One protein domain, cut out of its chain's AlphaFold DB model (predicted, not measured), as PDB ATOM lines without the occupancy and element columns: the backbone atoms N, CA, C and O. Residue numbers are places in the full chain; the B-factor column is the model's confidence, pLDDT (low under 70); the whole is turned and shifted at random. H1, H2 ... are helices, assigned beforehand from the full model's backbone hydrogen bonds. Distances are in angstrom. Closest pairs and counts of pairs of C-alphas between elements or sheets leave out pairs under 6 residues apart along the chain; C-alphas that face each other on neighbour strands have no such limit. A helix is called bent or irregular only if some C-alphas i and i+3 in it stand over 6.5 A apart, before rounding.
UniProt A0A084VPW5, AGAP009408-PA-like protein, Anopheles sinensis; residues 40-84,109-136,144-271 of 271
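AT A GLANCE: This is residues 40 to 84, 109 to 136 and 144 to 271 of the 271 residues of the protein "AGAP009408-PA-like protein" of Anopheles sinensis (UniProt A0A084VPW5). A long rod of helices, in which the kinked helix H5 runs along much of the length, with H4 packed beside its first part and H6 folded back along the later part to reach H4, a three-helix up-and-down bundle. Towards the other end H2 packs on the later part of H5, while H1 and H3 are only loosely attached, near H2. The printed part has 201 residues with six named helices, H1 to H6 in order along the chain, and no named strand; its class is all helix. It is only just extended, close to loose, with a radius of gyration of the C-alphas of 24.9 A, and spans 84 by 36 by 25 A.

IN THESE COORDINATES: H1 is residues 40 to 52, beginning at C-alpha 40 at (121.850, 134.269, 136.140), 16.2 A long. H2 is residues 58 to 84, 38.3 A, and H3 is residues 118 to 136, 26.2 A. H4 is residues 144 to 169, 38.9 A. H5, residues 172 to 224, is the longest at 75.1 A, from C-alpha 172 at (135.596, 144.494, 72.917), with a kink of 32 degrees near residue 201. H6 is residues 230 to 270, 60.6 A, ending at C-alpha 270 at (121.914, 146.972, 78.748). H1, H4 and H5 are only just irregular: the C-alphas of 45 and 48 are 6.6 A apart, those of 165 and 168 are 7.0 A apart, and those of 173 and 176 are 7.0 A apart.

HOW THE PARTS SIT: H5 is the hub, touching three helices. Its residues 175 to 200 alone touch H4, a helical hairpin at a shallow tilt of 32 degrees, opposite ways, with closest C-alphas Cys 153 and Ala 189, 5.8 A. Its residues 204 to 221 alone touch H6, also a hairpin, at a shallow tilt of 23 degrees; the closest C-alphas are Ile 218 and Leu 235, 6.8 A. H4 and H6 touch and run the same way at a shallow tilt of 18 degrees, closest at the C-alphas of Ser 161 and Leu 263, 5.4 A. H2 touches H5 residues 203 to 224 alone, opposite ways at a shallow tilt of 22 degrees, closest at the C-alphas of Ile 62 and Ser 217, 6.0 A. H1 and H2 are close but not clearly touching, with the C-alphas of Val 47 and Leu 68 closest at 7.5 A. H2 and H3 are too, at a steep tilt of 53 degrees, with the C-alphas of Ala 74 and Thr 135 closest at 6.0 A. H3 and H4 are apart. In H2 and H6 every O i to N i+4 pair is within hydrogen-bond range; in H1 it is 6 of 9, in H3 14 of 15, in H4 20 of 22 and in H5 45 of 49.

THE WHOLE: The two C-alphas farthest apart are those of Thr 116 and Lys 172, 84.5 A. Residues 85 to 108 are not printed, with 33.7 A between C-alphas 84 and 109, nor are residues 137 to 143, with 12.4 A between C-alphas 136 and 144. Of the links that are printed whole, H1 to H2, H4 to H5 and H5 to H6 are tight. Mean pLDDT of the printed part is 70.2; 89 residues are under 70, among them 40 to 84, 119 to 136 and 225 to 232.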
ATOM      1  N   VAL A  40     122.738 134.808 135.103       52.03
ATOM      2  CA  VAL A  40     121.850 134.269 136.140       52.03
ATOM      3  C   VAL A  40     121.786 135.227 137.332       52.03
ATOM      4  O   VAL A  40     120.698 135.479 137.838       52.03
ATOM      5  N   SER A  41     122.909 135.845 137.714       46.66
ATOM      6  CA  SER A  41     122.947 136.914 138.718       46.66
ATOM      7  C   SER A  41     122.080 138.110 138.314       46.66
ATOM      8  O   SER A  41     121.260 138.541 139.112       46.66
ATOM      9  N   TYR A  42     122.144 138.602 137.075       48.84
ATOM     10  CA  TYR A  42     121.286 139.699 136.606       48.84
ATOM     11  C   TYR A  42     119.791 139.332 136.626       48.84
ATOM     12  O   TYR A  42     118.963 140.104 137.109       48.84
ATOM     13  N   CYS A  43     119.425 138.129 136.171       49.91
ATOM     14  CA  CYS A  43     118.043 137.655 136.247       49.91
ATOM     15  C   CYS A  43     117.552 137.552 137.700       49.91
ATOM     16  O   CYS A  43     116.454 138.016 138.000       49.91
ATOM     17  N   ILE A  44     118.371 137.015 138.608       54.03
ATOM     18  CA  ILE A  44     118.034 136.852 140.032       54.03
ATOM     19  C   ILE A  44     118.051 138.190 140.795       54.03
ATOM     20  O   ILE A  44     117.268 138.356 141.721       54.03
ATOM     21  N   THR A  45     118.885 139.155 140.395       46.19
ATOM     22  CA  THR A  45     119.118 140.429 141.110       46.19
ATOM     23  C   THR A  45     118.436 141.630 140.443       46.19
ATOM     24  O   THR A  45     118.612 142.763 140.874       46.19
ATOM     25  N   VAL A  46     117.683 141.463 139.355       50.00
ATOM     26  CA  VAL A  46     116.985 142.598 138.712       50.00
ATOM     27  C   VAL A  46     115.594 142.204 138.232       50.00
ATOM     28  O   VAL A  46     114.632 142.922 138.495       50.00
ATOM     29  N   VAL A  47     115.461 141.051 137.570       51.12
ATOM     30  CA  VAL A  47     114.198 140.617 136.945       51.12
ATOM     31  C   VAL A  47     113.280 139.920 137.948       51.12
ATOM     32  O   VAL A  47     112.122 140.301 138.092       51.12
ATOM     33  N   VAL A  48     113.799 138.923 138.666       54.72
ATOM     34  CA  VAL A  48     113.058 138.154 139.677       54.72
ATOM     35  C   VAL A  48     112.551 139.044 140.824       54.72
ATOM     36  O   VAL A  48     111.381 138.920 141.175       54.72
ATOM     37  N   PRO A  49     113.336 139.998 141.359       46.56
ATOM     38  CA  PRO A  49     112.890 140.870 142.438       46.56
ATOM     39  C   PRO A  49     111.804 141.822 141.953       46.56
ATOM     40  O   PRO A  49     110.771 141.879 142.591       46.56
ATOM     41  N   LYS A  50     111.939 142.448 140.773       50.16
ATOM     42  CA  LYS A  50     110.887 143.309 140.200       50.16
ATOM     43  C   LYS A  50     109.583 142.563 139.862       50.16
ATOM     44  O   LYS A  50     108.525 143.177 139.880       50.16
ATOM     45  N   LEU A  51     109.634 141.259 139.573       55.00
ATOM     46  CA  LEU A  51     108.438 140.421 139.368       55.00
ATOM     47  C   LEU A  51     107.806 139.928 140.679       55.00
ATOM     48  O   LEU A  51     106.625 139.592 140.686       55.00
ATOM     49  N   LEU A  52     108.581 139.859 141.768       52.31
ATOM     50  CA  LEU A  52     108.139 139.338 143.067       52.31
ATOM     51  C   LEU A  52     107.858 140.432 144.111       52.31
ATOM     52  O   LEU A  52     107.093 140.187 145.042       52.31
ATOM     53  N   THR A  53     108.440 141.629 143.993       49.12
ATOM     54  CA  THR A  53     108.175 142.756 144.895       49.12
ATOM     55  C   THR A  53     106.922 143.494 144.452       49.12
ATOM     56  O   THR A  53     106.881 144.059 143.361       49.12
ATOM     57  N   SER A  54     105.911 143.504 145.319       46.75
ATOM     58  CA  SER A  54     104.663 144.231 145.103       46.75
ATOM     59  C   SER A  54     104.949 145.728 144.966       46.75
ATOM     60  O   SER A  54     105.407 146.366 145.913       46.75
ATOM     61  N   TYR A  55     104.701 146.288 143.782       50.78
ATOM     62  CA  TYR A  55     104.800 147.728 143.564       50.78
ATOM     63  C   TYR A  55     103.703 148.448 144.365       50.78
ATOM     64  O   TYR A  55     102.553 148.007 144.313       50.78
ATOM     65  N   PRO A  56     104.021 149.544 145.080       53.09
ATOM     66  CA  PRO A  56     103.026 150.290 145.849       53.09
ATOM     67  C   PRO A  56     102.017 151.009 144.940       53.09
ATOM     68  O   PRO A  56     100.852 151.113 145.301       53.09
ATOM     69  N   ASP A  57     102.440 151.414 143.733       54.22
ATOM     70  CA  ASP A  57     101.614 152.151 142.773       54.22
ATOM     71  C   ASP A  57     101.768 151.605 141.341       54.22
ATOM     72  O   ASP A  57     102.880 151.388 140.845       54.22
ATOM     73  N   ILE A  58     100.644 151.466 140.630       53.16
ATOM     74  CA  ILE A  58     100.579 151.077 139.210       53.16
ATOM     75  C   ILE A  58     101.448 151.962 138.285       53.16
ATOM     76  O   ILE A  58     102.199 151.396 137.487       53.16
ATOM     77  N   PRO A  59     101.461 153.311 138.378       49.72
ATOM     78  CA  PRO A  59     102.324 154.144 137.527       49.72
ATOM     79  C   PRO A  59     103.826 153.887 137.739       49.72
ATOM     80  O   PRO A  59     104.616 153.977 136.801       49.72
ATOM     81  N   THR A  60     104.228 153.513 138.956       53.38
ATOM     82  CA  THR A  60     105.615 153.161 139.301       53.38
ATOM     83  C   THR A  60     106.014 151.799 138.725       53.38
ATOM     84  O   THR A  60     107.134 151.639 138.238       53.38
ATOM     85  N   CYS A  61     105.082 150.842 138.706       52.56
ATOM     86  CA  CYS A  61     105.249 149.546 138.049       52.56
ATOM     87  C   CYS A  61     105.477 149.707 136.536       52.56
ATOM     88  O   CYS A  61     106.416 149.141 135.982       52.56
ATOM     89  N   ILE A  62     104.681 150.557 135.878       54.72
ATOM     90  CA  ILE A  62     104.749 150.791 134.426       54.72
ATOM     91  C   ILE A  62     106.097 151.402 134.016       54.72
ATOM     92  O   ILE A  62     106.757 150.879 133.116       54.72
ATOM     93  N   CYS A  63     106.560 152.450 134.708       54.78
ATOM     94  CA  CYS A  63     107.890 153.024 134.467       54.78
ATOM     95  C   CYS A  63     109.010 152.009 134.751       54.78
ATOM     96  O   CYS A  63     109.952 151.882 133.970       54.78
ATOM     97  N   GLY A  64     108.883 151.226 135.828       55.31
ATOM     98  CA  GLY A  64     109.861 150.204 136.200       55.31
ATOM     99  C   GLY A  64     109.954 149.038 135.212       55.31
ATOM    100  O   GLY A  64     111.052 148.497 135.034       55.31
ATOM    101  N   ILE A  65     108.840 148.671 134.567       56.25
ATOM    102  CA  ILE A  65     108.765 147.679 133.486       56.25
ATOM    103  C   ILE A  65     109.341 148.260 132.192       56.25
ATOM    104  O   ILE A  65     110.111 147.567 131.535       56.25
ATOM    105  N   ALA A  66     109.064 149.524 131.854       53.03
ATOM    106  CA  ALA A  66     109.646 150.196 130.687       53.03
ATOM    107  C   ALA A  66     111.185 150.304 130.776       53.03
ATOM    108  O   ALA A  66     111.890 150.048 129.799       53.03
ATOM    109  N   GLU A  67     111.720 150.588 131.964       53.97
ATOM    110  CA  GLU A  67     113.163 150.572 132.234       53.97
ATOM    111  C   GLU A  67     113.751 149.149 132.200       53.97
ATOM    112  O   GLU A  67     114.824 148.929 131.641       53.97
ATOM    113  N   LEU A  68     113.046 148.150 132.753       52.56
ATOM    114  CA  LEU A  68     113.472 146.742 132.702       52.56
ATOM    115  C   LEU A  68     113.513 146.231 131.257       52.56
ATOM    116  O   LEU A  68     114.433 145.518 130.861       52.56
ATOM    117  N   ILE A  69     112.526 146.643 130.468       55.00
ATOM    118  CA  ILE A  69     112.445 146.428 129.036       55.00
ATOM    119  C   ILE A  69     113.678 147.043 128.361       55.00
ATOM    120  O   ILE A  69     114.400 146.318 127.684       55.00
ATOM    121  N   PHE A  70     114.004 148.308 128.633       54.03
ATOM    122  CA  PHE A  70     115.185 148.983 128.084       54.03
ATOM    123  C   PHE A  70     116.503 148.241 128.389       54.03
ATOM    124  O   PHE A  70     117.310 147.987 127.491       54.03
ATOM    125  N   ILE A  71     116.691 147.783 129.630       54.38
ATOM    126  CA  ILE A  71     117.889 147.029 130.036       54.38
ATOM    127  C   ILE A  71     117.880 145.606 129.443       54.38
ATOM    128  O   ILE A  71     118.926 145.089 129.038       54.38
ATOM    129  N   SER A  72     116.713 144.968 129.311       50.19
ATOM    130  CA  SER A  72     116.577 143.642 128.687       50.19
ATOM    131  C   SER A  72     116.895 143.665 127.188       50.19
ATOM    132  O   SER A  72     117.512 142.728 126.687       50.19
ATOM    133  N   ILE A  73     116.578 144.762 126.488       50.31
ATOM    134  CA  ILE A  73     116.965 145.009 125.089       50.31
ATOM    135  C   ILE A  73     118.464 145.144 124.976       50.31
ATOM    136  O   ILE A  73     119.077 144.482 124.142       50.31
ATOM    137  N   ALA A  74     119.049 145.993 125.821       50.62
ATOM    138  CA  ALA A  74     120.484 146.208 125.850       50.62
ATOM    139  C   ALA A  74     121.210 144.883 126.109       50.62
ATOM    140  O   ALA A  74     122.170 144.568 125.411       50.62
ATOM    141  N   THR A  75     120.680 144.047 127.005       48.12
ATOM    142  CA  THR A  75     121.225 142.720 127.322       48.12
ATOM    143  C   THR A  75     120.991 141.701 126.201       48.12
ATOM    144  O   THR A  75     121.894 140.935 125.894       48.12
ATOM    145  N   ALA A  76     119.833 141.690 125.531       46.19
ATOM    146  CA  ALA A  76     119.525 140.777 124.423       46.19
ATOM    147  C   ALA A  76     120.292 141.129 123.135       46.19
ATOM    148  O   ALA A  76     120.748 140.241 122.413       46.19
ATOM    149  N   VAL A  77     120.494 142.422 122.867       47.41
ATOM    150  CA  VAL A  77     121.379 142.928 121.809       47.41
ATOM    151  C   VAL A  77     122.837 142.659 122.175       47.41
ATOM    152  O   VAL A  77     123.596 142.261 121.296       47.41
ATOM    153  N   TYR A  78     123.217 142.754 123.454       44.84
ATOM    154  CA  TYR A  78     124.518 142.303 123.953       44.84
ATOM    155  C   TYR A  78     124.692 140.784 123.833       44.84
ATOM    156  O   TYR A  78     125.784 140.344 123.514       44.84
ATOM    157  N   LEU A  79     123.638 139.977 123.993       40.59
ATOM    158  CA  LEU A  79     123.645 138.520 123.795       40.59
ATOM    159  C   LEU A  79     123.774 138.159 122.310       40.59
ATOM    160  O   LEU A  79     124.485 137.224 121.955       40.59
ATOM    161  N   ARG A  80     123.120 138.925 121.426       41.91
ATOM    162  CA  ARG A  80     123.206 138.739 119.971       41.91
ATOM    163  C   ARG A  80     124.515 139.265 119.389       41.91
ATOM    164  O   ARG A  80     125.028 138.652 118.454       41.91
ATOM    165  N   LYS A  81     125.070 140.334 119.985       39.22
ATOM    166  CA  LYS A  81     126.492 140.682 119.909       39.22
ATOM    167  C   LYS A  81     127.270 139.466 120.394       39.22
ATOM    168  O   LYS A  81     127.868 138.854 119.556       39.22
ATOM    169  N   SER A  82     127.195 139.008 121.639       35.88
ATOM    170  CA  SER A  82     128.059 137.969 122.238       35.88
ATOM    171  C   SER A  82     128.000 136.573 121.587       35.88
ATOM    172  O   SER A  82     128.965 135.824 121.682       35.88
ATOM    173  N   VAL A  83     126.914 136.220 120.886       39.81
ATOM    174  CA  VAL A  83     126.809 135.011 120.037       39.81
ATOM    175  C   VAL A  83     127.481 135.205 118.666       39.81
ATOM    176  O   VAL A  83     127.867 134.231 118.027       39.81
ATOM    177  N   ARG A  84     127.671 136.455 118.222       38.84
ATOM    178  CA  ARG A  84     128.398 136.831 116.993       38.84
ATOM    179  C   ARG A  84     129.705 137.624 117.229       38.84
ATOM    180  O   ARG A  84     130.423 137.919 116.288       38.84
ATOM    181  N   PHE A 109     114.701 150.627 145.821       41.62
ATOM    182  CA  PHE A 109     115.486 149.440 145.475       41.62
ATOM    183  C   PHE A 109     115.982 148.732 146.754       41.62
ATOM    184  O   PHE A 109     116.792 149.271 147.502       41.62
ATOM    185  N   TYR A 110     115.508 147.502 146.998       48.59
ATOM    186  CA  TYR A 110     116.050 146.554 147.993       48.59
ATOM    187  C   TYR A 110     115.936 146.903 149.487       48.59
ATOM    188  O   TYR A 110     116.702 146.375 150.291       48.59
ATOM    189  N   GLY A 111     114.995 147.760 149.891       51.69
ATOM    190  CA  GLY A 111     114.873 148.165 151.302       51.69
ATOM    191  C   GLY A 111     116.054 149.008 151.804       51.69
ATOM    192  O   GLY A 111     116.233 149.164 153.008       51.69
ATOM    193  N   LEU A 112     116.869 149.536 150.885       48.12
ATOM    194  CA  LEU A 112     117.936 150.487 151.160       48.12
ATOM    195  C   LEU A 112     117.373 151.874 150.859       48.12
ATOM    196  O   LEU A 112     117.105 152.160 149.699       48.12
ATOM    197  N   ASP A 113     117.180 152.713 151.876       53.66
ATOM    198  CA  ASP A 113     116.720 154.095 151.703       53.66
ATOM    199  C   ASP A 113     117.889 154.985 151.235       53.66
ATOM    200  O   ASP A 113     118.711 155.413 152.054       53.66
ATOM    201  N   PRO A 114     117.997 155.332 149.936       51.75
ATOM    202  CA  PRO A 114     119.110 156.139 149.434       51.75
ATOM    203  C   PRO A 114     118.983 157.597 149.898       51.75
ATOM    204  O   PRO A 114     119.955 158.343 149.895       51.75
ATOM    205  N   ARG A 115     117.775 157.998 150.323       49.91
ATOM    206  CA  ARG A 115     117.456 159.351 150.793       49.91
ATOM    207  C   ARG A 115     117.910 159.634 152.221       49.91
ATOM    208  O   ARG A 115     118.029 160.800 152.581       49.91
ATOM    209  N   THR A 116     118.138 158.608 153.038       57.59
ATOM    210  CA  THR A 116     118.484 158.782 154.460       57.59
ATOM    211  C   THR A 116     119.947 158.478 154.755       57.59
ATOM    212  O   THR A 116     120.462 158.932 155.776       57.59
ATOM    213  N   ASN A 117     120.644 157.747 153.876       58.22
ATOM    214  CA  ASN A 117     122.001 157.285 154.141       58.22
ATOM    215  C   ASN A 117     122.915 157.396 152.909       58.22
ATOM    216  O   ASN A 117     122.731 156.722 151.892       58.22
ATOM    217  N   ILE A 118     123.961 158.216 153.046       70.44
ATOM    218  CA  ILE A 118     124.938 158.537 151.994       70.44
ATOM    219  C   ILE A 118     125.679 157.280 151.503       70.44
ATOM    220  O   ILE A 118     126.016 157.183 150.321       70.44
ATOM    221  N   LEU A 119     125.893 156.277 152.366       67.31
ATOM    222  CA  LEU A 119     126.544 155.021 151.969       67.31
ATOM    223  C   LEU A 119     125.691 154.206 150.987       67.31
ATOM    224  O   LEU A 119     126.217 153.707 149.992       67.31
ATOM    225  N   HIS A 120     124.379 154.111 151.221       60.97
ATOM    226  CA  HIS A 120     123.467 153.404 150.318       60.97
ATOM    227  C   HIS A 120     123.353 154.114 148.968       60.97
ATOM    228  O   HIS A 120     123.411 153.457 147.928       60.97
ATOM    229  N   TYR A 121     123.312 155.448 148.983       57.75
ATOM    230  CA  TYR A 121     123.353 156.261 147.769       57.75
ATOM    231  C   TYR A 121     124.644 156.059 146.960       57.75
ATOM    232  O   TYR A 121     124.596 155.878 145.744       57.75
ATOM    233  N   THR A 122     125.804 156.033 147.625       64.62
ATOM    234  CA  THR A 122     127.109 155.891 146.955       64.62
ATOM    235  C   THR A 122     127.261 154.518 146.298       64.62
ATOM    236  O   THR A 122     127.702 154.428 145.153       64.62
ATOM    237  N   ILE A 123     126.845 153.443 146.982       68.06
ATOM    238  CA  ILE A 123     126.880 152.080 146.428       68.06
ATOM    239  C   ILE A 123     125.921 151.969 145.239       68.06
ATOM    240  O   ILE A 123     126.322 151.500 144.177       68.06
ATOM    241  N   PHE A 124     124.681 152.444 145.382       60.19
ATOM    242  CA  PHE A 124     123.699 152.445 144.298       60.19
ATOM    243  C   PHE A 124     124.226 153.199 143.070       60.19
ATOM    244  O   PHE A 124     124.281 152.648 141.970       60.19
ATOM    245  N   THR A 125     124.722 154.419 143.267       57.16
ATOM    246  CA  THR A 125     125.242 155.270 142.187       57.16
ATOM    247  C   THR A 125     126.452 154.640 141.498       57.16
ATOM    248  O   THR A 125     126.529 154.643 140.270       57.16
ATOM    249  N   SER A 126     127.361 154.022 142.261       65.69
ATOM    250  CA  SER A 126     128.544 153.349 141.716       65.69
ATOM    251  C   SER A 126     128.208 152.180 140.787       65.69
ATOM    252  O   SER A 126     129.028 151.852 139.933       65.69
ATOM    253  N   PHE A 127     127.047 151.537 140.939       64.06
ATOM    254  CA  PHE A 127     126.609 150.449 140.058       64.06
ATOM    255  C   PHE A 127     125.709 150.936 138.920       64.06
ATOM    256  O   PHE A 127     125.838 150.472 137.788       64.06
ATOM    257  N   VAL A 128     124.820 151.888 139.194       58.44
ATOM    258  CA  VAL A 128     123.844 152.385 138.217       58.44
ATOM    259  C   VAL A 128     124.504 153.244 137.148       58.44
ATOM    260  O   VAL A 128     124.202 153.080 135.968       58.44
ATOM    261  N   LEU A 129     125.442 154.112 137.531       54.00
ATOM    262  CA  LEU A 129     126.101 155.020 136.597       54.00
ATOM    263  C   LEU A 129     126.871 154.264 135.492       54.00
ATOM    264  O   LEU A 129     126.627 154.549 134.316       54.00
ATOM    265  N   PRO A 130     127.714 153.252 135.795       58.47
ATOM    266  CA  PRO A 130     128.355 152.453 134.752       58.47
ATOM    267  C   PRO A 130     127.352 151.719 133.863       58.47
ATOM    268  O   PRO A 130     127.521 151.698 132.648       58.47
ATOM    269  N   VAL A 131     126.288 151.148 134.441       58.75
ATOM    270  CA  VAL A 131     125.256 150.435 133.673       58.75
ATOM    271  C   VAL A 131     124.561 151.382 132.692       58.75
ATOM    272  O   VAL A 131     124.439 151.053 131.512       58.75
ATOM    273  N   MET A 132     124.190 152.585 133.131       55.44
ATOM    274  CA  MET A 132     123.583 153.607 132.274       55.44
ATOM    275  C   MET A 132     124.516 154.014 131.130       55.44
ATOM    276  O   MET A 132     124.110 153.984 129.967       55.44
ATOM    277  N   ILE A 133     125.789 154.288 131.425       55.38
ATOM    278  CA  ILE A 133     126.794 154.626 130.406       55.38
ATOM    279  C   ILE A 133     126.969 153.473 129.405       55.38
ATOM    280  O   ILE A 133     126.933 153.688 128.192       55.38
ATOM    281  N   CYS A 134     127.085 152.231 129.880       56.84
ATOM    282  CA  CYS A 134     127.214 151.058 129.016       56.84
ATOM    283  C   CYS A 134     125.994 150.862 128.103       56.84
ATOM    284  O   CYS A 134     126.160 150.535 126.923       56.84
ATOM    285  N   THR A 135     124.775 151.065 128.612       60.28
ATOM    286  CA  THR A 135     123.550 150.949 127.800       60.28
ATOM    287  C   THR A 135     123.455 152.043 126.738       60.28
ATOM    288  O   THR A 135     123.166 151.725 125.583       60.28
ATOM    289  N   ALA A 136     123.796 153.291 127.077       57.44
ATOM    290  CA  ALA A 136     123.828 154.402 126.131       57.44
ATOM    291  C   ALA A 136     124.834 154.141 124.998       57.44
ATOM    292  O   ALA A 136     124.471 154.167 123.820       57.44
ATOM    293  N   LEU A 144     124.761 153.304 114.756       69.44
ATOM    294  CA  LEU A 144     125.910 153.665 113.930       69.44
ATOM    295  C   LEU A 144     126.378 152.499 113.048       69.44
ATOM    296  O   LEU A 144     126.565 152.673 111.846       69.44
ATOM    297  N   MET A 145     126.502 151.295 113.615       73.38
ATOM    298  CA  MET A 145     126.925 150.107 112.866       73.38
ATOM    299  C   MET A 145     125.951 149.775 111.730       73.38
ATOM    300  O   MET A 145     126.365 149.444 110.615       73.38
ATOM    301  N   THR A 146     124.647 149.889 111.990       73.88
ATOM    302  CA  THR A 146     123.640 149.670 110.948       73.88
ATOM    303  C   THR A 146     123.737 150.723 109.852       73.88
ATOM    304  O   THR A 146     123.725 150.390 108.671       73.88
ATOM    305  N   PHE A 147     123.844 151.994 110.237       77.50
ATOM    306  CA  PHE A 147     123.909 153.096 109.288       77.50
ATOM    307  C   PHE A 147     125.111 152.966 108.347       77.50
ATOM    308  O   PHE A 147     124.959 153.085 107.131       77.50
ATOM    309  N   VAL A 148     126.293 152.674 108.898       78.44
ATOM    310  CA  VAL A 148     127.531 152.520 108.124       78.44
ATOM    311  C   VAL A 148     127.435 151.329 107.173       78.44
ATOM    312  O   VAL A 148     127.717 151.472 105.986       78.44
ATOM    313  N   SER A 149     126.989 150.168 107.661       77.88
ATOM    314  CA  SER A 149     126.870 148.961 106.829       77.88
ATOM    315  C   SER A 149     125.838 149.110 105.706       77.88
ATOM    316  O   SER A 149     126.106 148.715 104.572       77.88
ATOM    317  N   ALA A 150     124.691 149.734 105.976       83.88
ATOM    318  CA  ALA A 150     123.682 149.999 104.957       83.88
ATOM    319  C   ALA A 150     124.153 151.027 103.917       83.88
ATOM    320  O   ALA A 150     124.000 150.795 102.717       83.88
ATOM    321  N   SER A 151     124.780 152.121 104.363       83.88
ATOM    322  CA  SER A 151     125.346 153.142 103.470       83.88
ATOM    323  C   SER A 151     126.465 152.570 102.595       83.88
ATOM    324  O   SER A 151     126.588 152.935 101.429       83.88
ATOM    325  N   TYR A 152     127.249 151.628 103.125       86.38
ATOM    326  CA  TYR A 152     128.260 150.907 102.359       86.38
ATOM    327  C   TYR A 152     127.639 150.034 101.263       86.38
ATOM    328  O   TYR A 152     128.027 150.159 100.099       86.38
ATOM    329  N   CYS A 153     126.656 149.180 101.594       84.56
ATOM    330  CA  CYS A 153     126.041 148.337 100.568       84.56
ATOM    331  C   CYS A 153     125.319 149.206  99.499       84.56
ATOM    332  O   CYS A 153     125.329 148.854  98.321       84.56
ATOM    333  N   GLU A 154     124.749 150.361  99.871       87.31
ATOM    334  CA  GLU A 154     124.166 151.331  98.927       87.31
ATOM    335  C   GLU A 154     125.208 151.927  97.972       87.31
ATOM    336  O   GLU A 154     125.014 151.904  96.757       87.31
ATOM    337  N   ALA A 155     126.331 152.421  98.504       87.69
ATOM    338  CA  ALA A 155     127.420 152.962  97.693       87.69
ATOM    339  C   ALA A 155     127.962 151.912  96.709       87.69
ATOM    340  O   ALA A 155     128.247 152.226  95.552       87.69
ATOM    341  N   MET A 156     128.040 150.650  97.144       88.31
ATOM    342  CA  MET A 156     128.459 149.537  96.298       88.31
ATOM    343  C   MET A 156     127.470 149.278  95.154       88.31
ATOM    344  O   MET A 156     127.894 149.139  94.009       88.31
ATOM    345  N   LEU A 157     126.157 149.275  95.420       88.56
ATOM    346  CA  LEU A 157     125.132 149.138  94.374       88.56
ATOM    347  C   LEU A 157     125.161 150.301  93.374       88.56
ATOM    348  O   LEU A 157     125.072 150.079  92.165       88.56
ATOM    349  N   HIS A 158     125.333 151.528  93.865       88.94
ATOM    350  CA  HIS A 158     125.425 152.714  93.017       88.94
ATOM    351  C   HIS A 158     126.656 152.661  92.097       88.94
ATOM    352  O   HIS A 158     126.567 152.966  90.906       88.94
ATOM    353  N   LEU A 159     127.798 152.202  92.617       89.31
ATOM    354  CA  LEU A 159     129.013 152.007  91.828       89.31
ATOM    355  C   LEU A 159     128.823 150.957  90.721       89.31
ATOM    356  O   LEU A 159     129.231 151.194  89.583       89.31
ATOM    357  N   VAL A 160     128.163 149.831  91.028       90.94
ATOM    358  CA  VAL A 160     127.810 148.808  90.025       90.94
ATOM    359  C   VAL A 160     126.941 149.420  88.924       90.94
ATOM    360  O   VAL A 160     127.214 149.193  87.748       90.94
ATOM    361  N   SER A 161     125.943 150.236  89.282       88.19
ATOM    362  CA  SER A 161     125.064 150.912  88.315       88.19
ATOM    363  C   SER A 161     125.839 151.836  87.362       88.19
ATOM    364  O   SER A 161     125.625 151.811  86.149       88.19
ATOM    365  N   ILE A 162     126.811 152.601  87.874       87.75
ATOM    366  CA  ILE A 162     127.663 153.465  87.040       87.75
ATOM    367  C   ILE A 162     128.529 152.640  86.081       87.75
ATOM    368  O   ILE A 162     128.557 152.940  84.884       87.75
ATOM    369  N   LYS A 163     129.225 151.605  86.579       88.19
ATOM    370  CA  LYS A 163     130.075 150.746  85.732       88.19
ATOM    371  C   LYS A 163     129.256 150.045  84.648       88.19
ATOM    372  O   LYS A 163     129.676 149.990  83.495       88.19
ATOM    373  N   LEU A 164     128.056 149.591  84.992       88.19
ATOM    374  CA  LEU A 164     127.138 148.946  84.063       88.19
ATOM    375  C   LEU A 164     126.676 149.888  82.941       88.19
ATOM    376  O   LEU A 164     126.721 149.512  81.776       88.19
ATOM    377  N   ASN A 165     126.327 151.138  83.257       86.06
ATOM    378  CA  ASN A 165     125.963 152.143  82.249       86.06
ATOM    379  C   ASN A 165     127.132 152.535  81.328       86.06
ATOM    380  O   ASN A 165     126.918 153.034  80.221       86.06
ATOM    381  N   HIS A 166     128.374 152.337  81.774       86.06
ATOM    382  CA  HIS A 166     129.568 152.595  80.970       86.06
ATOM    383  C   HIS A 166     129.958 151.412  80.069       86.06
ATOM    384  O   HIS A 166     130.663 151.607  79.076       86.06
ATOM    385  N   LEU A 167     129.457 150.210  80.369       85.00
ATOM    386  CA  LEU A 167     129.771 148.968  79.665       85.00
ATOM    387  C   LEU A 167     129.588 149.036  78.132       85.00
ATOM    388  O   LEU A 167     130.479 148.568  77.421       85.00
ATOM    389  N   PRO A 168     128.530 149.668  77.575       82.31
ATOM    390  CA  PRO A 168     128.323 149.732  76.123       82.31
ATOM    391  C   PRO A 168     129.384 150.541  75.364       82.31
ATOM    392  O   PRO A 168     129.483 150.436  74.144       82.31
ATOM    393  N   ARG A 169     130.154 151.389  76.061       83.38
ATOM    394  CA  ARG A 169     131.143 152.295  75.455       83.38
ATOM    395  C   ARG A 169     132.552 151.704  75.420       83.38
ATOM    396  O   ARG A 169     133.460 152.346  74.893       83.38
ATOM    397  N   LEU A 170     132.749 150.514  75.985       84.06
ATOM    398  CA  LEU A 170     134.065 149.897  76.112       84.06
ATOM    399  C   LEU A 170     134.466 149.104  74.856       84.06
ATOM    400  O   LEU A 170     133.627 148.458  74.222       84.06
ATOM    401  N   PRO A 171     135.765 149.101  74.500       83.62
ATOM    402  CA  PRO A 171     136.282 148.259  73.432       83.62
ATOM    403  C   PRO A 171     136.128 146.771  73.784       83.62
ATOM    404  O   PRO A 171     136.269 146.367  74.940       83.62
ATOM    405  N   LYS A 172     135.880 145.936  72.764       79.62
ATOM    406  CA  LYS A 172     135.596 144.494  72.917       79.62
ATOM    407  C   LYS A 172     136.677 143.717  73.680       79.62
ATOM    408  O   LYS A 172     136.355 142.702  74.291       79.62
ATOM    409  N   GLU A 173     137.925 144.185  73.651       80.62
ATOM    410  CA  GLU A 173     139.049 143.562  74.364       80.62
ATOM    411  C   GLU A 173     138.940 143.717  75.888       80.62
ATOM    412  O   GLU A 173     139.182 142.756  76.608       80.62
ATOM    413  N   SER A 174     138.480 144.874  76.382       84.00
ATOM    414  CA  SER A 174     138.325 145.163  77.821       84.00
ATOM    415  C   SER A 174     136.955 144.762  78.379       84.00
ATOM    416  O   SER A 174     136.767 144.715  79.594       84.00
ATOM    417  N   LEU A 175     135.982 144.485  77.505       86.88
ATOM    418  CA  LEU A 175     134.586 144.239  77.878       86.88
ATOM    419  C   LEU A 175     134.417 143.018  78.795       86.88
ATOM    420  O   LEU A 175     133.629 143.051  79.738       86.88
ATOM    421  N   LYS A 176     135.143 141.930  78.511       86.12
ATOM    422  CA  LYS A 176     135.039 140.684  79.287       86.12
ATOM    423  C   LYS A 176     135.579 140.847  80.706       86.12
ATOM    424  O   LYS A 176     134.978 140.312  81.638       86.12
ATOM    425  N   ASP A 177     136.678 141.579  80.853       87.88
ATOM    426  CA  ASP A 177     137.313 141.813  82.149       87.88
ATOM    427  C   ASP A 177     136.457 142.747  83.015       87.88
ATOM    428  O   ASP A 177     136.169 142.413  84.164       87.88
ATOM    429  N   GLU A 178     135.928 143.831  82.435       87.56
ATOM    430  CA  GLU A 178     135.037 144.760  83.147       87.56
ATOM    431  C   GLU A 178     133.722 144.082  83.564       87.56
ATOM    432  O   GLU A 178     133.251 144.243  84.689       87.56
ATOM    433  N   LEU A 179     133.132 143.255  82.691       89.12
ATOM    434  CA  LEU A 179     131.916 142.511  83.024       89.12
ATOM    435  C   LEU A 179     132.157 141.527  84.177       89.12
ATOM    436  O   LEU A 179     131.309 141.385  85.061       89.12
ATOM    437  N   ARG A 180     133.317 140.857  84.199       90.25
ATOM    438  CA  ARG A 180     133.698 139.975  85.309       90.25
ATOM    439  C   ARG A 180     133.836 140.765  86.613       90.25
ATOM    440  O   ARG A 180     133.370 140.281  87.646       90.25
ATOM    441  N   GLU A 181     134.418 141.962  86.566       91.44
ATOM    442  CA  GLU A 181     134.522 142.857  87.723       91.44
ATOM    443  C   GLU A 181     133.136 143.289  88.232       91.44
ATOM    444  O   GLU A 181     132.851 143.158  89.421       91.44
ATOM    445  N   ILE A 182     132.233 143.714  87.342       90.56
ATOM    446  CA  ILE A 182     130.853 144.104  87.684       90.56
ATOM    447  C   ILE A 182     130.102 142.947  88.354       90.56
ATOM    448  O   ILE A 182     129.454 143.141  89.384       90.56
ATOM    449  N   VAL A 183     130.209 141.731  87.810       91.00
ATOM    450  CA  VAL A 183     129.567 140.535  88.380       91.00
ATOM    451  C   VAL A 183     130.143 140.198  89.758       91.00
ATOM    452  O   VAL A 183     129.389 139.824  90.663       91.00
ATOM    453  N   TYR A 184     131.459 140.340  89.940       91.38
ATOM    454  CA  TYR A 184     132.104 140.158  91.240       91.38
ATOM    455  C   TYR A 184     131.596 141.183  92.263       91.38
ATOM    456  O   TYR A 184     131.133 140.799  93.340       91.38
ATOM    457  N   LEU A 185     131.603 142.468  91.900       87.06
ATOM    458  CA  LEU A 185     131.178 143.567  92.765       87.06
ATOM    459  C   LEU A 185     129.696 143.432  93.152       87.06
ATOM    460  O   LEU A 185     129.338 143.565  94.323       87.06
ATOM    461  N   HIS A 186     128.837 143.054  92.203       91.38
ATOM    462  CA  HIS A 186     127.424 142.788  92.461       91.38
ATOM    463  C   HIS A 186     127.210 141.596  93.410       91.38
ATOM    464  O   HIS A 186     126.425 141.692  94.354       91.38
ATOM    465  N   ARG A 187     127.934 140.481  93.222       90.62
ATOM    466  CA  ARG A 187     127.854 139.325  94.137       90.62
ATOM    467  C   ARG A 187     128.286 139.680  95.558       90.62
ATOM    468  O   ARG A 187     127.643 139.237  96.511       90.62
ATOM    469  N   SER A 188     129.350 140.462  95.707       87.69
ATOM    470  CA  SER A 188     129.826 140.921  97.014       87.69
ATOM    471  C   SER A 188     128.815 141.858  97.687       87.69
ATOM    472  O   SER A 188     128.514 141.674  98.869       87.69
ATOM    473  N   ALA A 189     128.194 142.769  96.930       86.62
ATOM    474  CA  ALA A 189     127.116 143.630  97.423       86.62
ATOM    475  C   ALA A 189     125.898 142.817  97.896       86.62
ATOM    476  O   ALA A 189     125.395 143.031  98.997       86.62
ATOM    477  N   LEU A 190     125.455 141.823  97.119       87.00
ATOM    478  CA  LEU A 190     124.349 140.945  97.519       87.00
ATOM    479  C   LEU A 190     124.666 140.159  98.799       87.00
ATOM    480  O   LEU A 190     123.796 139.993  99.653       87.00
ATOM    481  N   ARG A 191     125.917 139.715  98.973       86.31
ATOM    482  CA  ARG A 191     126.359 139.043 100.203       86.31
ATOM    483  C   ARG A 191     126.334 139.990 101.414       86.31
ATOM    484  O   ARG A 191     125.863 139.578 102.474       86.31
ATOM    485  N   CYS A 192     126.779 141.241 101.246       79.56
ATOM    486  CA  CYS A 192     126.685 142.321 102.247       79.56
ATOM    487  C   CYS A 192     125.233 142.539 102.686       79.56
ATOM    488  O   CYS A 192     124.919 142.463 103.873       79.56
ATOM    489  N   ILE A 193     124.334 142.722 101.716       84.69
ATOM    490  CA  ILE A 193     122.912 142.990 101.953       84.69
ATOM    491  C   ILE A 193     122.242 141.805 102.648       84.69
ATOM    492  O   ILE A 193     121.506 141.996 103.611       84.69
ATOM    493  N   HIS A 194     122.532 140.575 102.226       82.88
ATOM    494  CA  HIS A 194     121.995 139.380 102.870       82.88
ATOM    495  C   HIS A 194     122.419 139.282 104.345       82.88
ATOM    496  O   HIS A 194     121.589 139.037 105.223       82.88
ATOM    497  N   LEU A 195     123.701 139.532 104.640       76.75
ATOM    498  CA  LEU A 195     124.203 139.546 106.015       76.75
ATOM    499  C   LEU A 195     123.570 140.678 106.836       76.75
ATOM    500  O   LEU A 195     123.192 140.463 107.990       76.75
ATOM    501  N   LEU A 196     123.413 141.863 106.244       79.44
ATOM    502  CA  LEU A 196     122.753 143.011 106.858       79.44
ATOM    503  C   LEU A 196     121.295 142.688 107.212       79.44
ATOM    504  O   LEU A 196     120.895 142.888 108.355       79.44
ATOM    505  N   VAL A 197     120.528 142.105 106.288       80.31
ATOM    506  CA  VAL A 197     119.120 141.728 106.503       80.31
ATOM    507  C   VAL A 197     118.977 140.695 107.619       80.31
ATOM    508  O   VAL A 197     118.185 140.908 108.533       80.31
ATOM    509  N   ILE A 198     119.787 139.631 107.626       74.50
ATOM    510  CA  ILE A 198     119.771 138.622 108.706       74.50
ATOM    511  C   ILE A 198     120.096 139.253 110.067       74.50
ATOM    512  O   ILE A 198     119.591 138.830 111.109       74.50
ATOM    513  N   THR A 199     120.957 140.269 110.077       70.81
ATOM    514  CA  THR A 199     121.334 140.996 111.296       70.81
ATOM    515  C   THR A 199     120.231 141.931 111.770       70.81
ATOM    516  O   THR A 199     119.949 141.982 112.967       70.81
ATOM    517  N   LEU A 200     119.593 142.641 110.840       73.31
ATOM    518  CA  LEU A 200     118.585 143.650 111.132       73.31
ATOM    519  C   LEU A 200     117.212 143.076 111.422       73.31
ATOM    520  O   LEU A 200     116.541 143.588 112.310       73.31
ATOM    521  N   GLN A 201     116.794 142.019 110.731       75.94
ATOM    522  CA  GLN A 201     115.455 141.442 110.857       75.94
ATOM    523  C   GLN A 201     115.035 141.252 112.320       75.94
ATOM    524  O   GLN A 201     113.990 141.764 112.728       75.94
ATOM    525  N   PRO A 202     115.839 140.598 113.164       65.69
ATOM    526  CA  PRO A 202     115.400 140.363 114.518       65.69
ATOM    527  C   PRO A 202     115.769 141.501 115.484       65.69
ATOM    528  O   PRO A 202     115.373 141.457 116.644       65.69
ATOM    529  N   MET A 203     116.527 142.503 115.031       70.88
ATOM    530  CA  MET A 203     116.711 143.774 115.732       70.88
ATOM    531  C   MET A 203     115.489 144.682 115.534       70.88
ATOM    532  O   MET A 203     115.012 145.271 116.497       70.88
ATOM    533  N   ILE A 204     114.949 144.740 114.314       74.69
ATOM    534  CA  ILE A 204     113.731 145.485 113.970       74.69
ATOM    535  C   ILE A 204     112.514 144.863 114.664       74.69
ATOM    536  O   ILE A 204     111.717 145.594 115.242       74.69
ATOM    537  N   LEU A 205     112.403 143.527 114.684       74.38
ATOM    538  CA  LEU A 205     111.328 142.825 115.403       74.38
ATOM    539  C   LEU A 205     111.319 143.185 116.895       74.38
ATOM    540  O   LEU A 205     110.278 143.502 117.465       74.38
ATOM    541  N   MET A 206     112.506 143.163 117.506       65.81
ATOM    542  CA  MET A 206     112.706 143.574 118.889       65.81
ATOM    543  C   MET A 206     112.294 145.043 119.065       65.81
ATOM    544  O   MET A 206     111.390 145.317 119.844       65.81
ATOM    545  N   GLN A 207     112.846 145.977 118.284       73.81
ATOM    546  CA  GLN A 207     112.512 147.409 118.356       73.81
ATOM    547  C   GLN A 207     111.001 147.684 118.239       73.81
ATOM    548  O   GLN A 207     110.463 148.475 119.012       73.81
ATOM    549  N   LEU A 208     110.311 147.018 117.307       76.69
ATOM    550  CA  LEU A 208     108.866 147.158 117.124       76.69
ATOM    551  C   LEU A 208     108.102 146.691 118.366       76.69
ATOM    552  O   LEU A 208     107.204 147.389 118.831       76.69
ATOM    553  N   SER A 209     108.490 145.543 118.930       76.44
ATOM    554  CA  SER A 209     107.901 145.039 120.171       76.44
ATOM    555  C   SER A 209     108.037 146.054 121.309       76.44
ATOM    556  O   SER A 209     107.071 146.293 122.029       76.44
ATOM    557  N   PHE A 210     109.185 146.722 121.430       70.81
ATOM    558  CA  PHE A 210     109.399 147.730 122.471       70.81
ATOM    559  C   PHE A 210     108.647 149.024 122.240       70.81
ATOM    560  O   PHE A 210     108.114 149.587 123.191       70.81
ATOM    561  N   CYS A 211     108.538 149.457 120.988       75.06
ATOM    562  CA  CYS A 211     107.698 150.590 120.636       75.06
ATOM    563  C   CYS A 211     106.237 150.336 121.050       75.06
ATOM    564  O   CYS A 211     105.633 151.184 121.703       75.06
ATOM    565  N   ILE A 212     105.705 149.136 120.778       80.25
ATOM    566  CA  ILE A 212     104.348 148.742 121.189       80.25
ATOM    567  C   ILE A 212     104.217 148.730 122.718       80.25
ATOM    568  O   ILE A 212     103.264 149.288 123.250       80.25
ATOM    569  N   LEU A 213     105.176 148.143 123.440       70.81
ATOM    570  CA  LEU A 213     105.130 148.091 124.906       70.81
ATOM    571  C   LEU A 213     105.192 149.485 125.545       70.81
ATOM    572  O   LEU A 213     104.473 149.747 126.510       70.81
ATOM    573  N   ILE A 214     106.002 150.393 124.999       74.00
ATOM    574  CA  ILE A 214     106.083 151.785 125.457       74.00
ATOM    575  C   ILE A 214     104.792 152.531 125.129       74.00
ATOM    576  O   ILE A 214     104.284 153.258 125.976       74.00
ATOM    577  N   TRP A 215     104.205 152.295 123.957       78.25
ATOM    578  CA  TRP A 215     102.906 152.857 123.596       78.25
ATOM    579  C   TRP A 215     101.796 152.404 124.548       78.25
ATOM    580  O   TRP A 215     101.049 153.227 125.075       78.25
ATOM    581  N   CYS A 216     101.729 151.103 124.838       74.38
ATOM    582  CA  CYS A 216     100.806 150.549 125.826       74.38
ATOM    583  C   CYS A 216     101.051 151.138 127.220       74.38
ATOM    584  O   CYS A 216     100.096 151.455 127.922       74.38
ATOM    585  N   SER A 217     102.315 151.333 127.601       70.25
ATOM    586  CA  SER A 217     102.699 151.943 128.878       70.25
ATOM    587  C   SER A 217     102.258 153.406 128.975       70.25
ATOM    588  O   SER A 217     101.736 153.812 130.006       70.25
ATOM    589  N   ILE A 218     102.403 154.188 127.899       72.81
ATOM    590  CA  ILE A 218     101.949 155.586 127.826       72.81
ATOM    591  C   ILE A 218     100.424 155.669 127.898       72.81
ATOM    592  O   ILE A 218      99.893 156.463 128.670       72.81
ATOM    593  N   MET A 219      99.716 154.837 127.129       73.44
ATOM    594  CA  MET A 219      98.250 154.797 127.146       73.44
ATOM    595  C   MET A 219      97.720 154.394 128.524       73.44
ATOM    596  O   MET A 219      96.790 155.012 129.031       73.44
ATOM    597  N   LEU A 220      98.340 153.403 129.165       69.38
ATOM    598  CA  LEU A 220      97.971 152.990 130.514       69.38
ATOM    599  C   LEU A 220      98.300 154.071 131.554       69.38
ATOM    600  O   LEU A 220      97.497 154.312 132.450       69.38
ATOM    601  N   TYR A 221      99.439 154.755 131.417       70.69
ATOM    602  CA  TYR A 221      99.790 155.889 132.272       70.69
ATOM    603  C   TYR A 221      98.745 157.006 132.166       70.69
ATOM    604  O   TYR A 221      98.329 157.534 133.188       70.69
ATOM    605  N   PHE A 222      98.274 157.316 130.956       72.06
ATOM    606  CA  PHE A 222      97.234 158.322 130.727       72.06
ATOM    607  C   PHE A 222      95.876 157.937 131.335       72.06
ATOM    608  O   PHE A 222      95.142 158.804 131.787       72.06
ATOM    609  N   VAL A 223      95.544 156.643 131.371       72.44
ATOM    610  CA  VAL A 223      94.298 156.149 131.987       72.44
ATOM    611  C   VAL A 223      94.365 156.154 133.519       72.44
ATOM    612  O   VAL A 223      93.335 156.285 134.170       72.44
ATOM    613  N   VAL A 224      95.553 155.969 134.102       70.81
ATOM    614  CA  VAL A 224      95.729 155.821 135.559       70.81
ATOM    615  C   VAL A 224      96.109 157.136 136.243       70.81
ATOM    616  O   VAL A 224      95.764 157.339 137.405       70.81
ATOM    617  N   ALA A 225      96.845 158.013 135.565       66.12
ATOM    618  CA  ALA A 225      97.282 159.289 136.108       66.12
ATOM    619  C   ALA A 225      96.436 160.423 135.513       66.12
ATOM    620  O   ALA A 225      96.686 160.857 134.393       66.12
ATOM    621  N   ASP A 226      95.487 160.943 136.298       62.84
ATOM    622  CA  ASP A 226      94.680 162.125 135.943       62.84
ATOM    623  C   ASP A 226      95.514 163.428 135.864       62.84
ATOM    624  O   ASP A 226      95.024 164.466 135.423       62.84
ATOM    625  N   GLU A 227      96.797 163.390 136.254       65.00
ATOM    626  CA  GLU A 227      97.686 164.553 136.306       65.00
ATOM    627  C   GLU A 227      98.906 164.449 135.372       65.00
ATOM    628  O   GLU A 227      99.686 163.484 135.398       65.00
ATOM    629  N   LEU A 228      99.140 165.525 134.607       64.75
ATOM    630  CA  LEU A 228     100.314 165.718 133.749       64.75
ATOM    631  C   LEU A 228     101.585 165.952 134.582       64.75
ATOM    632  O   LEU A 228     102.001 167.079 134.832       64.75
ATOM    633  N   ASN A 229     102.227 164.862 134.991       65.31
ATOM    634  CA  ASN A 229     103.478 164.890 135.749       65.31
ATOM    635  C   ASN A 229     104.726 164.844 134.846       65.31
ATOM    636  O   ASN A 229     104.674 164.372 133.711       65.31
ATOM    637  N   LEU A 230     105.896 165.223 135.382       59.47
ATOM    638  CA  LEU A 230     107.206 165.124 134.700       59.47
ATOM    639  C   LEU A 230     107.497 163.719 134.129       59.47
ATOM    640  O   LEU A 230     108.162 163.575 133.105       59.47
ATOM    641  N   LYS A 231     106.935 162.674 134.748       62.34
ATOM    642  CA  LYS A 231     107.019 161.281 134.281       62.34
ATOM    643  C   LYS A 231     106.405 161.090 132.889       62.34
ATOM    644  O   LYS A 231     106.966 160.359 132.076       62.34
ATOM    645  N   PHE A 232     105.302 161.780 132.601       67.31
ATOM    646  CA  PHE A 232     104.660 161.768 131.287       67.31
ATOM    647  C   PHE A 232     105.581 162.354 130.214       67.31
ATOM    648  O   PHE A 232     105.751 161.756 129.154       67.31
ATOM    649  N   PHE A 233     106.235 163.481 130.512       70.19
ATOM    650  CA  PHE A 233     107.203 164.092 129.600       70.19
ATOM    651  C   PHE A 233     108.397 163.169 129.334       70.19
ATOM    652  O   PHE A 233     108.778 163.000 128.179       70.19
ATOM    653  N   ASN A 234     108.934 162.499 130.359       65.31
ATOM    654  CA  ASN A 234     110.037 161.545 130.189       65.31
ATOM    655  C   ASN A 234     109.646 160.346 129.307       65.31
ATOM    656  O   ASN A 234     110.396 159.971 128.403       65.31
ATOM    657  N   LEU A 235     108.454 159.776 129.517       67.06
ATOM    658  CA  LEU A 235     107.901 158.713 128.668       67.06
ATOM    659  C   LEU A 235     107.673 159.192 127.223       67.06
ATOM    660  O   LEU A 235     107.989 158.473 126.274       67.06
ATOM    661  N   GLY A 236     107.177 160.419 127.048       68.12
ATOM    662  CA  GLY A 236     106.970 161.040 125.740       68.12
ATOM    663  C   GLY A 236     108.274 161.284 124.974       68.12
ATOM    664  O   GLY A 236     108.353 160.980 123.784       68.12
ATOM    665  N   ILE A 237     109.324 161.761 125.650       71.44
ATOM    666  CA  ILE A 237     110.660 161.942 125.058       71.44
ATOM    667  C   ILE A 237     111.241 160.590 124.627       71.44
ATOM    668  O   ILE A 237     111.730 160.464 123.504       71.44
ATOM    669  N   LEU A 238     111.141 159.561 125.477       68.12
ATOM    670  CA  LEU A 238     111.598 158.209 125.144       68.12
ATOM    671  C   LEU A 238     110.881 157.659 123.900       68.12
ATOM    672  O   LEU A 238     111.518 157.096 123.007       68.12
ATOM    673  N   PHE A 239     109.566 157.869 123.808       75.25
ATOM    674  CA  PHE A 239     108.777 157.495 122.636       75.25
ATOM    675  C   PHE A 239     109.219 158.235 121.366       75.25
ATOM    676  O   PHE A 239     109.382 157.608 120.314       75.25
ATOM    677  N   ALA A 240     109.455 159.547 121.453       76.00
ATOM    678  CA  ALA A 240     109.923 160.340 120.321       76.00
ATOM    679  C   ALA A 240     111.276 159.828 119.798       76.00
ATOM    680  O   ALA A 240     111.431 159.629 118.594       76.00
ATOM    681  N   ILE A 241     112.220 159.526 120.695       75.12
ATOM    682  CA  ILE A 241     113.537 158.978 120.336       75.12
ATOM    683  C   ILE A 241     113.392 157.636 119.604       75.12
ATOM    684  O   ILE A 241     113.935 157.464 118.515       75.12
ATOM    685  N   ILE A 242     112.611 156.698 120.151       75.19
ATOM    686  CA  ILE A 242     112.408 155.366 119.553       75.19
ATOM    687  C   ILE A 242     111.713 155.458 118.194       75.19
ATOM    688  O   ILE A 242     112.033 154.695 117.276       75.19
ATOM    689  N   THR A 243     110.787 156.402 118.046       82.06
ATOM    690  CA  THR A 243     110.097 156.663 116.781       82.06
ATOM    691  C   THR A 243     111.067 157.192 115.731       82.06
ATOM    692  O   THR A 243     111.095 156.668 114.619       82.06
ATOM    693  N   VAL A 244     111.913 158.167 116.086       84.38
ATOM    694  CA  VAL A 244     112.950 158.706 115.191       84.38
ATOM    695  C   VAL A 244     113.938 157.614 114.777       84.38
ATOM    696  O   VAL A 244     114.232 157.485 113.589       84.38
ATOM    697  N   GLU A 245     114.402 156.782 115.715       79.75
ATOM    698  CA  GLU A 245     115.276 155.644 115.402       79.75
ATOM    699  C   GLU A 245     114.609 154.665 114.427       79.75
ATOM    700  O   GLU A 245     115.213 154.251 113.439       79.75
ATOM    701  N   THR A 246     113.351 154.302 114.684       83.31
ATOM    702  CA  THR A 246     112.610 153.350 113.843       83.31
ATOM    703  C   THR A 246     112.393 153.919 112.443       83.31
ATOM    704  O   THR A 246     112.630 153.234 111.448       83.31
ATOM    705  N   TYR A 247     112.014 155.194 112.357       86.81
ATOM    706  CA  TYR A 247     111.842 155.902 111.095       86.81
ATOM    707  C   TYR A 247     113.142 155.952 110.283       86.81
ATOM    708  O   TYR A 247     113.135 155.611 109.100       86.81
ATOM    709  N   ALA A 248     114.269 156.305 110.913       84.25
ATOM    710  CA  ALA A 248     115.570 156.365 110.248       84.25
ATOM    711  C   ALA A 248     115.959 155.014 109.626       84.25
ATOM    712  O   ALA A 248     116.430 154.953 108.491       84.25
ATOM    713  N   MET A 249     115.703 153.919 110.341       81.56
ATOM    714  CA  MET A 249     116.018 152.566 109.877       81.56
ATOM    715  C   MET A 249     115.135 152.147 108.697       81.56
ATOM    716  O   MET A 249     115.640 151.606 107.712       81.56
ATOM    717  N   CYS A 250     113.836 152.454 108.751       86.12
ATOM    718  CA  CYS A 250     112.916 152.232 107.633       86.12
ATOM    719  C   CYS A 250     113.292 153.068 106.400       86.12
ATOM    720  O   CYS A 250     113.233 152.575 105.271       86.12
ATOM    721  N   TYR A 251     113.719 154.316 106.607       88.56
ATOM    722  CA  TYR A 251     114.157 155.207 105.534       88.56
ATOM    723  C   TYR A 251     115.392 154.656 104.807       88.56
ATOM    724  O   TYR A 251     115.394 154.558 103.580       88.56
ATOM    725  N   ILE A 252     116.409 154.217 105.554       85.00
ATOM    726  CA  ILE A 252     117.625 153.609 104.994       85.00
ATOM    727  C   ILE A 252     117.295 152.321 104.231       85.00
ATOM    728  O   ILE A 252     117.768 152.132 103.110       85.00
ATOM    729  N   ALA A 253     116.457 151.451 104.805       85.19
ATOM    730  CA  ALA A 253     116.036 150.213 104.150       85.19
ATOM    731  C   ALA A 253     115.306 150.487 102.824       85.19
ATOM    732  O   ALA A 253     115.581 149.837 101.814       85.19
ATOM    733  N   THR A 254     114.428 151.495 102.807       89.69
ATOM    734  CA  THR A 254     113.720 151.931 101.594       89.69
ATOM    735  C   THR A 254     114.703 152.454 100.550       89.69
ATOM    736  O   THR A 254     114.638 152.050  99.393       89.69
ATOM    737  N   ARG A 255     115.660 153.299 100.952       88.75
ATOM    738  CA  ARG A 255     116.677 153.859 100.049       88.75
ATOM    739  C   ARG A 255     117.524 152.763  99.396       88.75
ATOM    740  O   ARG A 255     117.698 152.768  98.178       88.75
ATOM    741  N   LEU A 256     117.960 151.780 100.188       86.88
ATOM    742  CA  LEU A 256     118.698 150.612  99.705       86.88
ATOM    743  C   LEU A 256     117.862 149.772  98.724       86.88
ATOM    744  O   LEU A 256     118.367 149.359  97.680       86.88
ATOM    745  N   SER A 257     116.577 149.557  99.022       90.31
ATOM    746  CA  SER A 257     115.656 148.836  98.135       90.31
ATOM    747  C   SER A 257     115.451 149.561  96.801       90.31
ATOM    748  O   SER A 257     115.438 148.923  95.749       90.31
ATOM    749  N   THR A 258     115.320 150.889  96.827       92.00
ATOM    750  CA  THR A 258     115.179 151.707  95.616       92.00
ATOM    751  C   THR A 258     116.424 151.611  94.736       92.00
ATOM    752  O   THR A 258     116.299 151.356  93.543       92.00
ATOM    753  N   GLN A 259     117.624 151.731  95.317       89.81
ATOM    754  CA  GLN A 259     118.886 151.572  94.580       89.81
ATOM    755  C   GLN A 259     119.028 150.178  93.955       89.81
ATOM    756  O   GLN A 259     119.442 150.053  92.803       89.81
ATOM    757  N   GLY A 260     118.622 149.125  94.673       89.31
ATOM    758  CA  GLY A 260     118.576 147.771  94.120       89.31
ATOM    759  C   GLY A 260     117.662 147.661  92.895       89.31
ATOM    760  O   GLY A 260     118.033 147.033  91.905       89.31
ATOM    761  N   ASN A 261     116.496 148.312  92.924       90.81
ATOM    762  CA  ASN A 261     115.552 148.306  91.806       90.81
ATOM    763  C   ASN A 261     116.070 149.089  90.586       90.81
ATOM    764  O   ASN A 261     115.913 148.638  89.453       90.81
ATOM    765  N   GLU A 262     116.721 150.234  90.801       89.38
ATOM    766  CA  GLU A 262     117.348 151.002  89.717       89.38
ATOM    767  C   GLU A 262     118.483 150.223  89.043       89.38
ATOM    768  O   GLU A 262     118.582 150.216  87.816       89.38
ATOM    769  N   LEU A 263     119.287 149.485  89.817       88.62
ATOM    770  CA  LEU A 263     120.300 148.596  89.251       88.62
ATOM    771  C   LEU A 263     119.671 147.511  88.367       88.62
ATOM    772  O   LEU A 263     120.155 147.266  87.265       88.62
ATOM    773  N   ILE A 264     118.582 146.884  88.819       88.69
ATOM    774  CA  ILE A 264     117.863 145.872  88.033       88.69
ATOM    775  C   ILE A 264     117.385 146.467  86.699       88.69
ATOM    776  O   ILE A 264     117.589 145.855  85.651       88.69
ATOM    777  N   LYS A 265     116.816 147.680  86.708       88.94
ATOM    778  CA  LYS A 265     116.411 148.383  85.479       88.94
ATOM    779  C   LYS A 265     117.594 148.657  84.547       88.94
ATOM    780  O   LYS A 265     117.469 148.441  83.346       88.94
ATOM    781  N   ALA A 266     118.735 149.091  85.086       85.62
ATOM    782  CA  ALA A 266     119.942 149.344  84.299       85.62
ATOM    783  C   ALA A 266     120.491 148.064  83.643       85.62
ATOM    784  O   ALA A 266     120.928 148.104  82.495       85.62
ATOM    785  N   VAL A 267     120.410 146.914  84.327       86.75
ATOM    786  CA  VAL A 267     120.776 145.605  83.749       86.75
ATOM    787  C   VAL A 267     119.868 145.258  82.576       86.75
ATOM    788  O   VAL A 267     120.372 144.909  81.512       86.75
ATOM    789  N   TYR A 268     118.550 145.405  82.735       85.56
ATOM    790  CA  TYR A 268     117.597 145.134  81.654       85.56
ATOM    791  C   TYR A 268     117.719 146.099  80.471       85.56
ATOM    792  O   TYR A 268     117.413 145.710  79.354       85.56
ATOM    793  N   ALA A 269     118.162 147.338  80.693       82.88
ATOM    794  CA  ALA A 269     118.384 148.300  79.616       82.88
ATOM    795  C   ALA A 269     119.674 148.036  78.812       82.88
ATOM    796  O   ALA A 269     119.834 148.587  77.724       82.88
ATOM    797  N   CYS A 270     120.609 147.248  79.355       70.00
ATOM    798  CA  CYS A 270     121.914 146.972  78.748       70.00
ATOM    799  C   CYS A 270     121.979 145.622  78.003       70.00
ATOM    800  O   CYS A 270     122.921 145.415  77.234       70.00
ATOM    801  N   GLY A 271     121.041 144.704  78.264       57.78
ATOM    802  CA  GLY A 271     120.918 143.400  77.593       57.78
ATOM    803  C   GLY A 271     119.956 143.440  76.416       57.78
ATOM    804  O   GLY A 271     120.236 142.724  75.432       57.78
TER     805      GLY A 271